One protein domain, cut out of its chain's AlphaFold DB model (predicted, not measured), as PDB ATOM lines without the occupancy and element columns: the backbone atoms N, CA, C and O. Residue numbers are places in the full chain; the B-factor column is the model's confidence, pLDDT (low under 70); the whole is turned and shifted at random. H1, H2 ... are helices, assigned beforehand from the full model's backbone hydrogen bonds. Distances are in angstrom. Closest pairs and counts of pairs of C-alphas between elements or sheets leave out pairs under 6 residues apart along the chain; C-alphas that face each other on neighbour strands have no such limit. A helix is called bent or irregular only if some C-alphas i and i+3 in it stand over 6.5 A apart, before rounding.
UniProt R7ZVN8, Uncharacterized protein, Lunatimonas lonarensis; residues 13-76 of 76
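This is residues 13 to 76 of the 76 residues of an uncharacterized protein of Lunatimonas lonarensis (UniProt R7ZVN8). Four short helices follow one another round a loose, elongated loop of chain. H1 and the small H4 meet at one end, H2 and H3 lie along the two sides, and the long link of residues 40 to 53 turns round at the other end. The printed part has 64 residues with four named helices, H1, H2, H3 and H4 in that order, no named strand, and the class all helix. The whole is loose, with a radius of gyration of the C-alphas of 13.9 A and spans of 43 by 23 by 16 A.

Start at H1, residues 13 to 25, the longest helix. With residues 17 to 21 alone it touches H4, residues 71 to 75; their closest C-alphas, Val 17 and Leu 74, are 5.8 A apart. H2, residues 31 to 39, is close to H1 but not clearly touching: look at their closest C-alphas, Leu 23 and Leu 34, 7.1 A apart. These two helices run the same way at a shallow tilt of 28 degrees. H3, residues 54 to 63, is also close to H1 but not clearly touching, with the closest C-alphas, Gln 25 and Gln 63, 7.8 A apart; their lines are only just about perpendicular, at 70.2 degrees. H2 is apart from H3 and H4, and H3 is apart from H4. In H1, H2, H3 and H4 every O i to N i+4 pair is within hydrogen-bond range.

Find C-alpha 13 at (189.365, -16.530, 315.822); from there H1 runs 18.9 A to C-alpha 25. H2 covers 10.7 A and is neither bent nor irregular, but only just: C-alphas 36 and 39 are 6.2 A apart. H3 begins at C-alpha 54, (199.432, -27.934, 284.891), and covers 14.8 A. H4 covers 6.4 A and ends at C-alpha 75, (181.761, -17.242, 311.053).

The C-alphas farthest apart, Ala 49 and Ala 76, are 43.9 A apart. The printed part has no cut, and the link from H2 to H3 is long. The mean pLDDT of the printed part is 85.8; residue 76, the chain's last, is under 70.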
ATOM      1  N   SER A  13     190.607 -16.724 316.584       84.94
ATOM      2  CA  SER A  13     189.365 -16.530 315.822       84.94
ATOM      3  C   SER A  13     189.584 -15.922 314.433       84.94
ATOM      4  O   SER A  13     188.943 -16.336 313.473       84.94
ATOM      5  N   LYS A  14     190.520 -14.977 314.290       85.81
ATOM      6  CA  LYS A  14     190.880 -14.402 312.986       85.81
ATOM      7  C   LYS A  14     191.614 -15.414 312.107       85.81
ATOM      8  O   LYS A  14     191.366 -15.448 310.909       85.81
ATOM      9  N   ALA A  15     192.488 -16.232 312.695       87.88
ATOM     10  CA  ALA A  15     193.190 -17.286 311.968       87.88
ATOM     11  C   ALA A  15     192.222 -18.369 311.458       87.88
ATOM     12  O   ALA A  15     192.348 -18.814 310.323       87.88
ATOM     13  N   LEU A  16     191.214 -18.737 312.254       89.19
ATOM     14  CA  LEU A  16     190.183 -19.703 311.857       89.19
ATOM     15  C   LEU A  16     189.308 -19.182 310.712       89.19
ATOM     16  O   LEU A  16     189.098 -19.896 309.734       89.19
ATOM     17  N   VAL A  17     188.861 -17.925 310.789       89.69
ATOM     18  CA  VAL A  17     188.110 -17.276 309.699       89.69
ATOM     19  C   VAL A  17     188.946 -17.215 308.420       89.69
ATOM     20  O   VAL A  17     188.427 -17.482 307.339       89.69
ATOM     21  N   LEU A  18     190.240 -16.902 308.535       88.56
ATOM     22  CA  LEU A  18     191.151 -16.897 307.393       88.56
ATOM     23  C   LEU A  18     191.292 -18.294 306.781       88.56
ATOM     24  O   LEU A  18     191.150 -18.428 305.572       88.56
ATOM     25  N   ASN A  19     191.516 -19.329 307.595       90.25
ATOM     26  CA  ASN A  19     191.587 -20.708 307.108       90.25
ATOM     27  C   ASN A  19     190.304 -21.109 306.381       90.25
ATOM     28  O   ASN A  19     190.367 -21.640 305.277       90.25
ATOM     29  N   ARG A  20     189.135 -20.787 306.944       89.25
ATOM     30  CA  ARG A  20     187.851 -21.083 306.304       89.25
ATOM     31  C   ARG A  20     187.667 -20.328 304.992       89.25
ATOM     32  O   ARG A  20     187.185 -20.900 304.020       89.25
ATOM     33  N   TRP A  21     188.103 -19.071 304.938       90.19
ATOM     34  CA  TRP A  21     188.105 -18.305 303.696       90.19
ATOM     35  C   TRP A  21     189.029 -18.931 302.640       90.19
ATOM     36  O   TRP A  21     188.602 -19.092 301.499       90.19
ATOM     37  N   VAL A  22     190.239 -19.361 303.010       88.69
ATOM     38  CA  VAL A  22     191.171 -20.039 302.091       88.69
ATOM     39  C   VAL A  22     190.566 -21.336 301.553       88.69
ATOM     40  O   VAL A  22     190.518 -21.524 300.343       88.69
ATOM     41  N   LEU A  23     190.041 -22.196 302.427       89.25
ATOM     42  CA  LEU A  23     189.417 -23.466 302.038       89.25
ATOM     43  C   LEU A  23     188.211 -23.253 301.117       89.25
ATOM     44  O   LEU A  23     188.042 -23.958 300.122       89.25
ATOM     45  N   SER A  24     187.430 -22.203 301.371       88.56
ATOM     46  CA  SER A  24     186.273 -21.878 300.541       88.56
ATOM     47  C   SER A  24     186.628 -21.493 299.098       88.56
ATOM     48  O   SER A  24     185.823 -21.754 298.206       88.56
ATOM     49  N   GLN A  25     187.841 -20.982 298.829       85.62
ATOM     50  CA  GLN A  25     188.316 -20.747 297.450       85.62
ATOM     51  C   GLN A  25     188.367 -22.055 296.639       85.62
ATOM     52  O   GLN A  25     188.153 -22.076 295.424       85.62
ATOM     53  N   PHE A  26     188.595 -23.169 297.335       86.00
ATOM     54  CA  PHE A  26     188.637 -24.516 296.780       86.00
ATOM     55  C   PHE A  26     187.317 -25.275 296.965       86.00
ATOM     56  O   PHE A  26     187.227 -26.448 296.618       86.00
ATOM     57  N   GLY A  27     186.254 -24.618 297.441       86.81
ATOM     58  CA  GLY A  27     184.949 -25.255 297.645       86.81
ATOM     59  C   GLY A  27     184.968 -26.382 298.685       86.81
ATOM     60  O   GLY A  27     184.057 -27.205 298.696       86.81
ATOM     61  N   VAL A  28     185.993 -26.424 299.543       88.31
ATOM     62  CA  VAL A  28     186.172 -27.440 300.587       88.31
ATOM     63  C   VAL A  28     186.011 -26.826 301.975       88.31
ATOM     64  O   VAL A  28     186.121 -25.611 302.157       88.31
ATOM     65  N   MET A  29     185.728 -27.676 302.961       86.00
ATOM     66  CA  MET A  29     185.464 -27.272 304.349       86.00
ATOM     67  C   MET A  29     186.638 -27.563 305.291       86.00
ATOM     68  O   MET A  29     186.757 -26.918 306.333       86.00
ATOM     69  N   ASP A  30     187.521 -28.487 304.916       87.50
ATOM     70  CA  ASP A  30     188.674 -28.934 305.697       87.50
ATOM     71  C   ASP A  30     189.899 -29.196 304.800       87.50
ATOM     72  O   ASP A  30     189.821 -29.221 303.568       87.50
ATOM     73  N   LEU A  31     191.066 -29.325 305.439       86.50
ATOM     74  CA  LEU A  31     192.356 -29.493 304.759       86.50
ATOM     75  C   LEU A  31     192.524 -30.882 304.127       86.50
ATOM     76  O   LEU A  31     193.270 -31.020 303.161       86.50
ATOM     77  N   GLU A  32     191.854 -31.902 304.656       87.88
ATOM     78  CA  GLU A  32     191.911 -33.266 304.124       87.88
ATOM     79  C   GLU A  32     191.195 -33.329 302.774       87.88
ATOM     80  O   GLU A  32     191.776 -33.759 301.777       87.88
ATOM     81  N   SER A  33     189.998 -32.745 302.707       88.19
ATOM     82  CA  SER A  33     189.237 -32.562 301.474       88.19
ATOM     83  C   SER A  33     190.001 -31.724 300.453       88.19
ATOM     84  O   SER A  33     189.929 -32.010 299.263       88.19
ATOM     85  N   LEU A  34     190.760 -30.709 300.890       87.31
ATOM     86  CA  LEU A  34     191.634 -29.941 299.996       87.31
ATOM     87  C   LEU A  34     192.683 -30.847 299.338       87.31
ATOM     88  O   LEU A  34     192.894 -30.781 298.128       87.31
ATOM     89  N   ALA A  35     193.334 -31.704 300.125       85.31
ATOM     90  CA  ALA A  35     194.338 -32.619 299.605       85.31
ATOM     91  C   ALA A  35     193.746 -33.609 298.599       85.31
ATOM     92  O   ALA A  35     194.321 -33.805 297.526       85.31
ATOM     93  N   ASP A  36     192.586 -34.178 298.913       84.25
ATOM     94  CA  ASP A  36     191.926 -35.160 298.056       84.25
ATOM     95  C   ASP A  36     191.344 -34.540 296.780       84.25
ATOM     96  O   ASP A  36     191.511 -35.096 295.693       84.25
ATOM     97  N   ALA A  37     190.699 -33.377 296.889       80.44
ATOM     98  CA  ALA A  37     190.026 -32.733 295.765       80.44
ATOM     99  C   ALA A  37     190.984 -31.987 294.825       80.44
ATOM    100  O   ALA A  37     190.714 -31.901 293.626       80.44
ATOM    101  N   GLU A  38     192.087 -31.442 295.340       80.62
ATOM    102  CA  GLU A  38     192.926 -30.502 294.590       80.62
ATOM    103  C   GLU A  38     194.327 -31.045 294.309       80.62
ATOM    104  O   GLU A  38     194.797 -30.947 293.176       80.62
ATOM    105  N   PHE A  39     194.998 -31.629 295.309       77.44
ATOM    106  CA  PHE A  39     196.423 -31.977 295.207       77.44
ATOM    107  C   PHE A  39     196.695 -33.402 294.714       77.44
ATOM    108  O   PHE A  39     197.762 -33.649 294.163       77.44
ATOM    109  N   LYS A  40     195.756 -34.341 294.879       83.00
ATOM    110  CA  LYS A  40     195.931 -35.752 294.471       83.00
ATOM    111  C   LYS A  40     195.459 -36.063 293.045       83.00
ATOM    112  O   LYS A  40     195.388 -37.227 292.654       83.00
ATOM    113  N   ARG A  41     195.076 -35.050 292.265       82.94
ATOM    114  CA  ARG A  41     194.522 -35.251 290.921       82.94
ATOM    115  C   ARG A  41     195.637 -35.354 289.885       82.94
ATOM    116  O   ARG A  41     196.257 -34.352 289.544       82.94
ATOM    117  N   SER A  42     195.790 -36.545 289.306       85.44
ATOM    118  CA  SER A  42     196.800 -36.843 288.276       85.44
ATOM    119  C   SER A  42     196.725 -35.941 287.039       85.44
ATOM    120  O   SER A  42     197.727 -35.715 286.375       85.44
ATOM    121  N   VAL A  43     195.553 -35.368 286.742       85.06
ATOM    122  CA  VAL A  43     195.358 -34.434 285.617       85.06
ATOM    123  C   VAL A  43     196.113 -33.109 285.765       85.06
ATOM    124  O   VAL A  43     196.237 -32.377 284.787       85.06
ATOM    125  N   TYR A  44     196.594 -32.779 286.967       85.50
ATOM    126  CA  TYR A  44     197.367 -31.561 287.231       85.50
ATOM    127  C   TYR A  44     198.855 -31.835 287.483       85.50
ATOM    128  O   TYR A  44     199.608 -30.905 287.780       85.50
ATOM    129  N   GLU A  45     199.280 -33.093 287.364       87.38
ATOM    130  CA  GLU A  45     200.680 -33.488 287.477       87.38
ATOM    131  C   GLU A  45     201.433 -33.200 286.177       87.38
ATOM    132  O   GLU A  45     200.892 -33.361 285.087       87.38
ATOM    133  N   GLY A  46     202.707 -32.822 286.291       90.31
ATOM    134  CA  GLY A  46     203.584 -32.593 285.143       90.31
ATOM    135  C   GLY A  46     203.686 -31.134 284.693       90.31
ATOM    136  O   GLY A  46     203.156 -30.211 285.324       90.31
ATOM    137  N   LEU A  47     204.445 -30.951 283.614       93.19
ATOM    138  CA  LEU A  47     204.755 -29.664 282.999       93.19
ATOM    139  C   LEU A  47     204.199 -29.620 281.575       93.19
ATOM    140  O   LEU A  47     204.206 -30.630 280.872       93.19
ATOM    141  N   ASP A  48     203.771 -28.435 281.155       91.69
ATOM    142  CA  ASP A  48     203.420 -28.157 279.769       91.69
ATOM    143  C   ASP A  48     204.658 -27.877 278.890       91.69
ATOM    144  O   ASP A  48     205.808 -28.011 279.318       91.69
ATOM    145  N   ALA A  49     204.414 -27.481 277.636       94.62
ATOM    146  CA  ALA A  49     205.460 -27.172 276.661       94.62
ATOM    147  C   ALA A  49     206.371 -25.996 277.071       94.62
ATOM    148  O   ALA A  49     207.507 -25.924 276.603       94.62
ATOM    149  N   ASP A  50     205.902 -25.119 277.964       94.88
ATOM    150  CA  ASP A  50     206.615 -23.933 278.441       94.88
ATOM    151  C   ASP A  50     207.266 -24.160 279.820       94.88
ATOM    152  O   ASP A  50     207.710 -23.213 280.471       94.88
ATOM    153  N   ASN A  51     207.347 -25.415 280.286       92.44
ATOM    154  CA  ASN A  51     207.802 -25.791 281.631       92.44
ATOM    155  C   ASN A  51     206.969 -25.177 282.770       92.44
ATOM    156  O   ASN A  51     207.465 -24.990 283.886       92.44
ATOM    157  N   THR A  52     205.696 -24.887 282.519       91.44
ATOM    158  CA  THR A  52     204.751 -24.443 283.543       91.44
ATOM    159  C   THR A  52     203.955 -25.637 284.057       91.44
ATOM    160  O   THR A  52     203.570 -26.527 283.302       91.44
ATOM    161  N   THR A  53     203.708 -25.699 285.367       92.31
ATOM    162  CA  THR A  53     202.941 -26.811 285.944       92.31
ATOM    163  C   THR A  53     201.480 -26.747 285.507       92.31
ATOM    164  O   THR A  53     200.857 -25.685 285.541       92.31
ATOM    165  N   HIS A  54     200.874 -27.889 285.177       90.31
ATOM    166  CA  HIS A  54     199.432 -27.934 284.891       90.31
ATOM    167  C   HIS A  54     198.595 -27.438 286.082       90.31
ATOM    168  O   HIS A  54     197.568 -26.779 285.905       90.31
ATOM    169  N   TYR A  55     199.090 -27.661 287.303       89.19
ATOM    170  CA  TYR A  55     198.509 -27.105 288.520       89.19
ATOM    171  C   TYR A  55     198.499 -25.564 288.559       89.19
ATOM    172  O   TYR A  55     197.554 -24.973 289.079       89.19
ATOM    173  N   HIS A  56     199.496 -24.885 287.983       90.06
ATOM    174  CA  HIS A  56     199.513 -23.421 287.912       90.06
ATOM    175  C   HIS A  56     198.351 -22.880 287.071       90.06
ATOM    176  O   HIS A  56     197.608 -22.008 287.525       90.06
ATOM    177  N   HIS A  57     198.149 -23.437 285.875       89.94
ATOM    178  CA  HIS A  57     197.036 -23.056 284.996       89.94
ATOM    179  C   HIS A  57     195.684 -23.305 285.649       89.94
ATOM    180  O   HIS A  57     194.778 -22.470 285.584       89.94
ATOM    181  N   TYR A  58     195.571 -24.436 286.338       87.44
ATOM    182  CA  TYR A  58     194.397 -24.760 287.121       87.44
ATOM    183  C   TYR A  58     194.093 -23.693 288.188       87.44
ATOM    184  O   TYR A  58     192.977 -23.168 288.221       87.44
ATOM    185  N   LEU A  59     195.081 -23.301 289.000       87.06
ATOM    186  CA  LEU A  59     194.915 -22.246 290.007       87.06
ATOM    187  C   LEU A  59     194.463 -20.914 289.393       87.06
ATOM    188  O   LEU A  59     193.554 -20.276 289.930       87.06
ATOM    189  N   LEU A  60     195.046 -20.515 288.258       87.75
ATOM    190  CA  LEU A  60     194.653 -19.290 287.553       87.75
ATOM    191  C   LEU A  60     193.191 -19.342 287.104       87.75
ATOM    192  O   LEU A  60     192.435 -18.409 287.363       87.75
ATOM    193  N   SER A  61     192.759 -20.446 286.488       85.06
ATOM    194  CA  SER A  61     191.361 -20.610 286.063       85.06
ATOM    195  C   SER A  61     190.380 -20.552 287.240       85.06
ATOM    196  O   SER A  61     189.284 -19.992 287.140       85.06
ATOM    197  N   ARG A  62     190.792 -21.077 288.398       81.75
ATOM    198  CA  ARG A  62     189.943 -21.159 289.581       81.75
ATOM    199  C   ARG A  62     189.719 -19.805 290.239       81.75
ATOM    200  O   ARG A  62     188.610 -19.547 290.706       81.75
ATOM    201  N   GLN A  63     190.714 -18.919 290.203       76.56
ATOM    202  CA  GLN A  63     190.587 -17.552 290.714       76.56
ATOM    203  C   GLN A  63     189.403 -16.802 290.083       76.56
ATOM    204  O   GLN A  63     188.723 -16.043 290.768       76.56
ATOM    205  N   PHE A  64     189.121 -17.044 288.801       76.31
ATOM    206  CA  PHE A  64     188.006 -16.411 288.088       76.31
ATOM    207  C   PHE A  64     186.669 -17.145 288.246       76.31
ATOM    208  O   PHE A  64     185.628 -16.610 287.875       76.31
ATOM    209  N   THR A  65     186.685 -18.356 288.802       78.19
ATOM    210  CA  THR A  65     185.495 -19.210 288.954       78.19
ATOM    211  C   THR A  65     184.877 -19.102 290.353       78.19
ATOM    212  O   THR A  65     183.738 -19.511 290.564       78.19
ATOM    213  N   PHE A  66     185.601 -18.549 291.332       79.75
ATOM    214  CA  PHE A  66     185.124 -18.455 292.709       79.75
ATOM    215  C   PHE A  66     184.049 -17.357 292.880       79.75
ATOM    216  O   PHE A  66     184.352 -16.176 292.707       79.75
ATOM    217  N   PRO A  67     182.806 -17.701 293.281       78.38
ATOM    218  CA  PRO A  67     181.698 -16.743 293.357       78.38
ATOM    219  C   PRO A  67     181.727 -15.830 294.598       78.38
ATOM    220  O   PRO A  67     180.841 -14.992 294.758       78.38
ATOM    221  N   GLY A  68     182.715 -15.969 295.488       80.81
ATOM    222  CA  GLY A  68     182.712 -15.280 296.780       80.81
ATOM    223  C   GLY A  68     182.012 -16.083 297.878       80.81
ATOM    224  O   GLY A  68     181.251 -17.011 297.613       80.81
ATOM    225  N   VAL A  69     182.279 -15.721 299.137       83.81
ATOM    226  CA  VAL A  69     181.671 -16.336 300.332       83.81
ATOM    227  C   VAL A  69     181.213 -15.233 301.279       83.81
ATOM    228  O   VAL A  69     181.917 -14.242 301.489       83.81
ATOM    229  N   SER A  70     180.016 -15.388 301.841       86.00
ATOM    230  CA  SER A  70     179.408 -14.389 302.717       86.00
ATOM    231  C   SER A  70     180.012 -14.408 304.127       86.00
ATOM    232  O   SER A  70     180.576 -15.399 304.594       86.00
ATOM    233  N   LYS A  71     179.841 -13.309 304.873       81.56
ATOM    234  CA  LYS A  71     180.320 -13.219 306.262       81.56
ATOM    235  C   LYS A  71     179.694 -14.281 307.172       81.56
ATOM    236  O   LYS A  71     180.372 -14.774 308.066       81.56
ATOM    237  N   THR A  72     178.426 -14.635 306.959       84.31
ATOM    238  CA  THR A  72     177.754 -15.666 307.763       84.31
ATOM    239  C   THR A  72     178.369 -17.042 307.521       84.31
ATOM    240  O   THR A  72     178.593 -17.772 308.477       84.31
ATOM    241  N   GLN A  73     178.754 -17.355 306.282       82.00
ATOM    242  CA  GLN A  73     179.415 -18.618 305.930       82.00
ATOM    243  C   GLN A  73     180.836 -18.753 306.510       82.00
ATOM    244  O   GLN A  73     181.313 -19.870 306.707       82.00
ATOM    245  N   LEU A  74     181.509 -17.632 306.797       83.12
ATOM    246  CA  LEU A  74     182.861 -17.608 307.368       83.12
ATOM    247  C   LEU A  74     182.904 -17.719 308.898       83.12
ATOM    248  O   LEU A  74     183.940 -18.088 309.446       83.12
ATOM    249  N   VAL A  75     181.820 -17.341 309.581       81.31
ATOM    250  CA  VAL A  75     181.761 -17.242 311.053       81.31
ATOM    251  C   VAL A  75     180.952 -18.385 311.684       81.31
ATOM    252  O   VAL A  75     181.060 -18.584 312.892       81.31
ATOM    253  N   ALA A  76     180.162 -19.109 310.883       60.50
ATOM    254  CA  ALA A  76     179.331 -20.239 311.308       60.50
ATOM    255  C   ALA A  76     180.131 -21.461 311.771       60.50
ATOM    256  O   ALA A  76     181.197 -21.738 311.177       60.50
TER     257      ALA A  76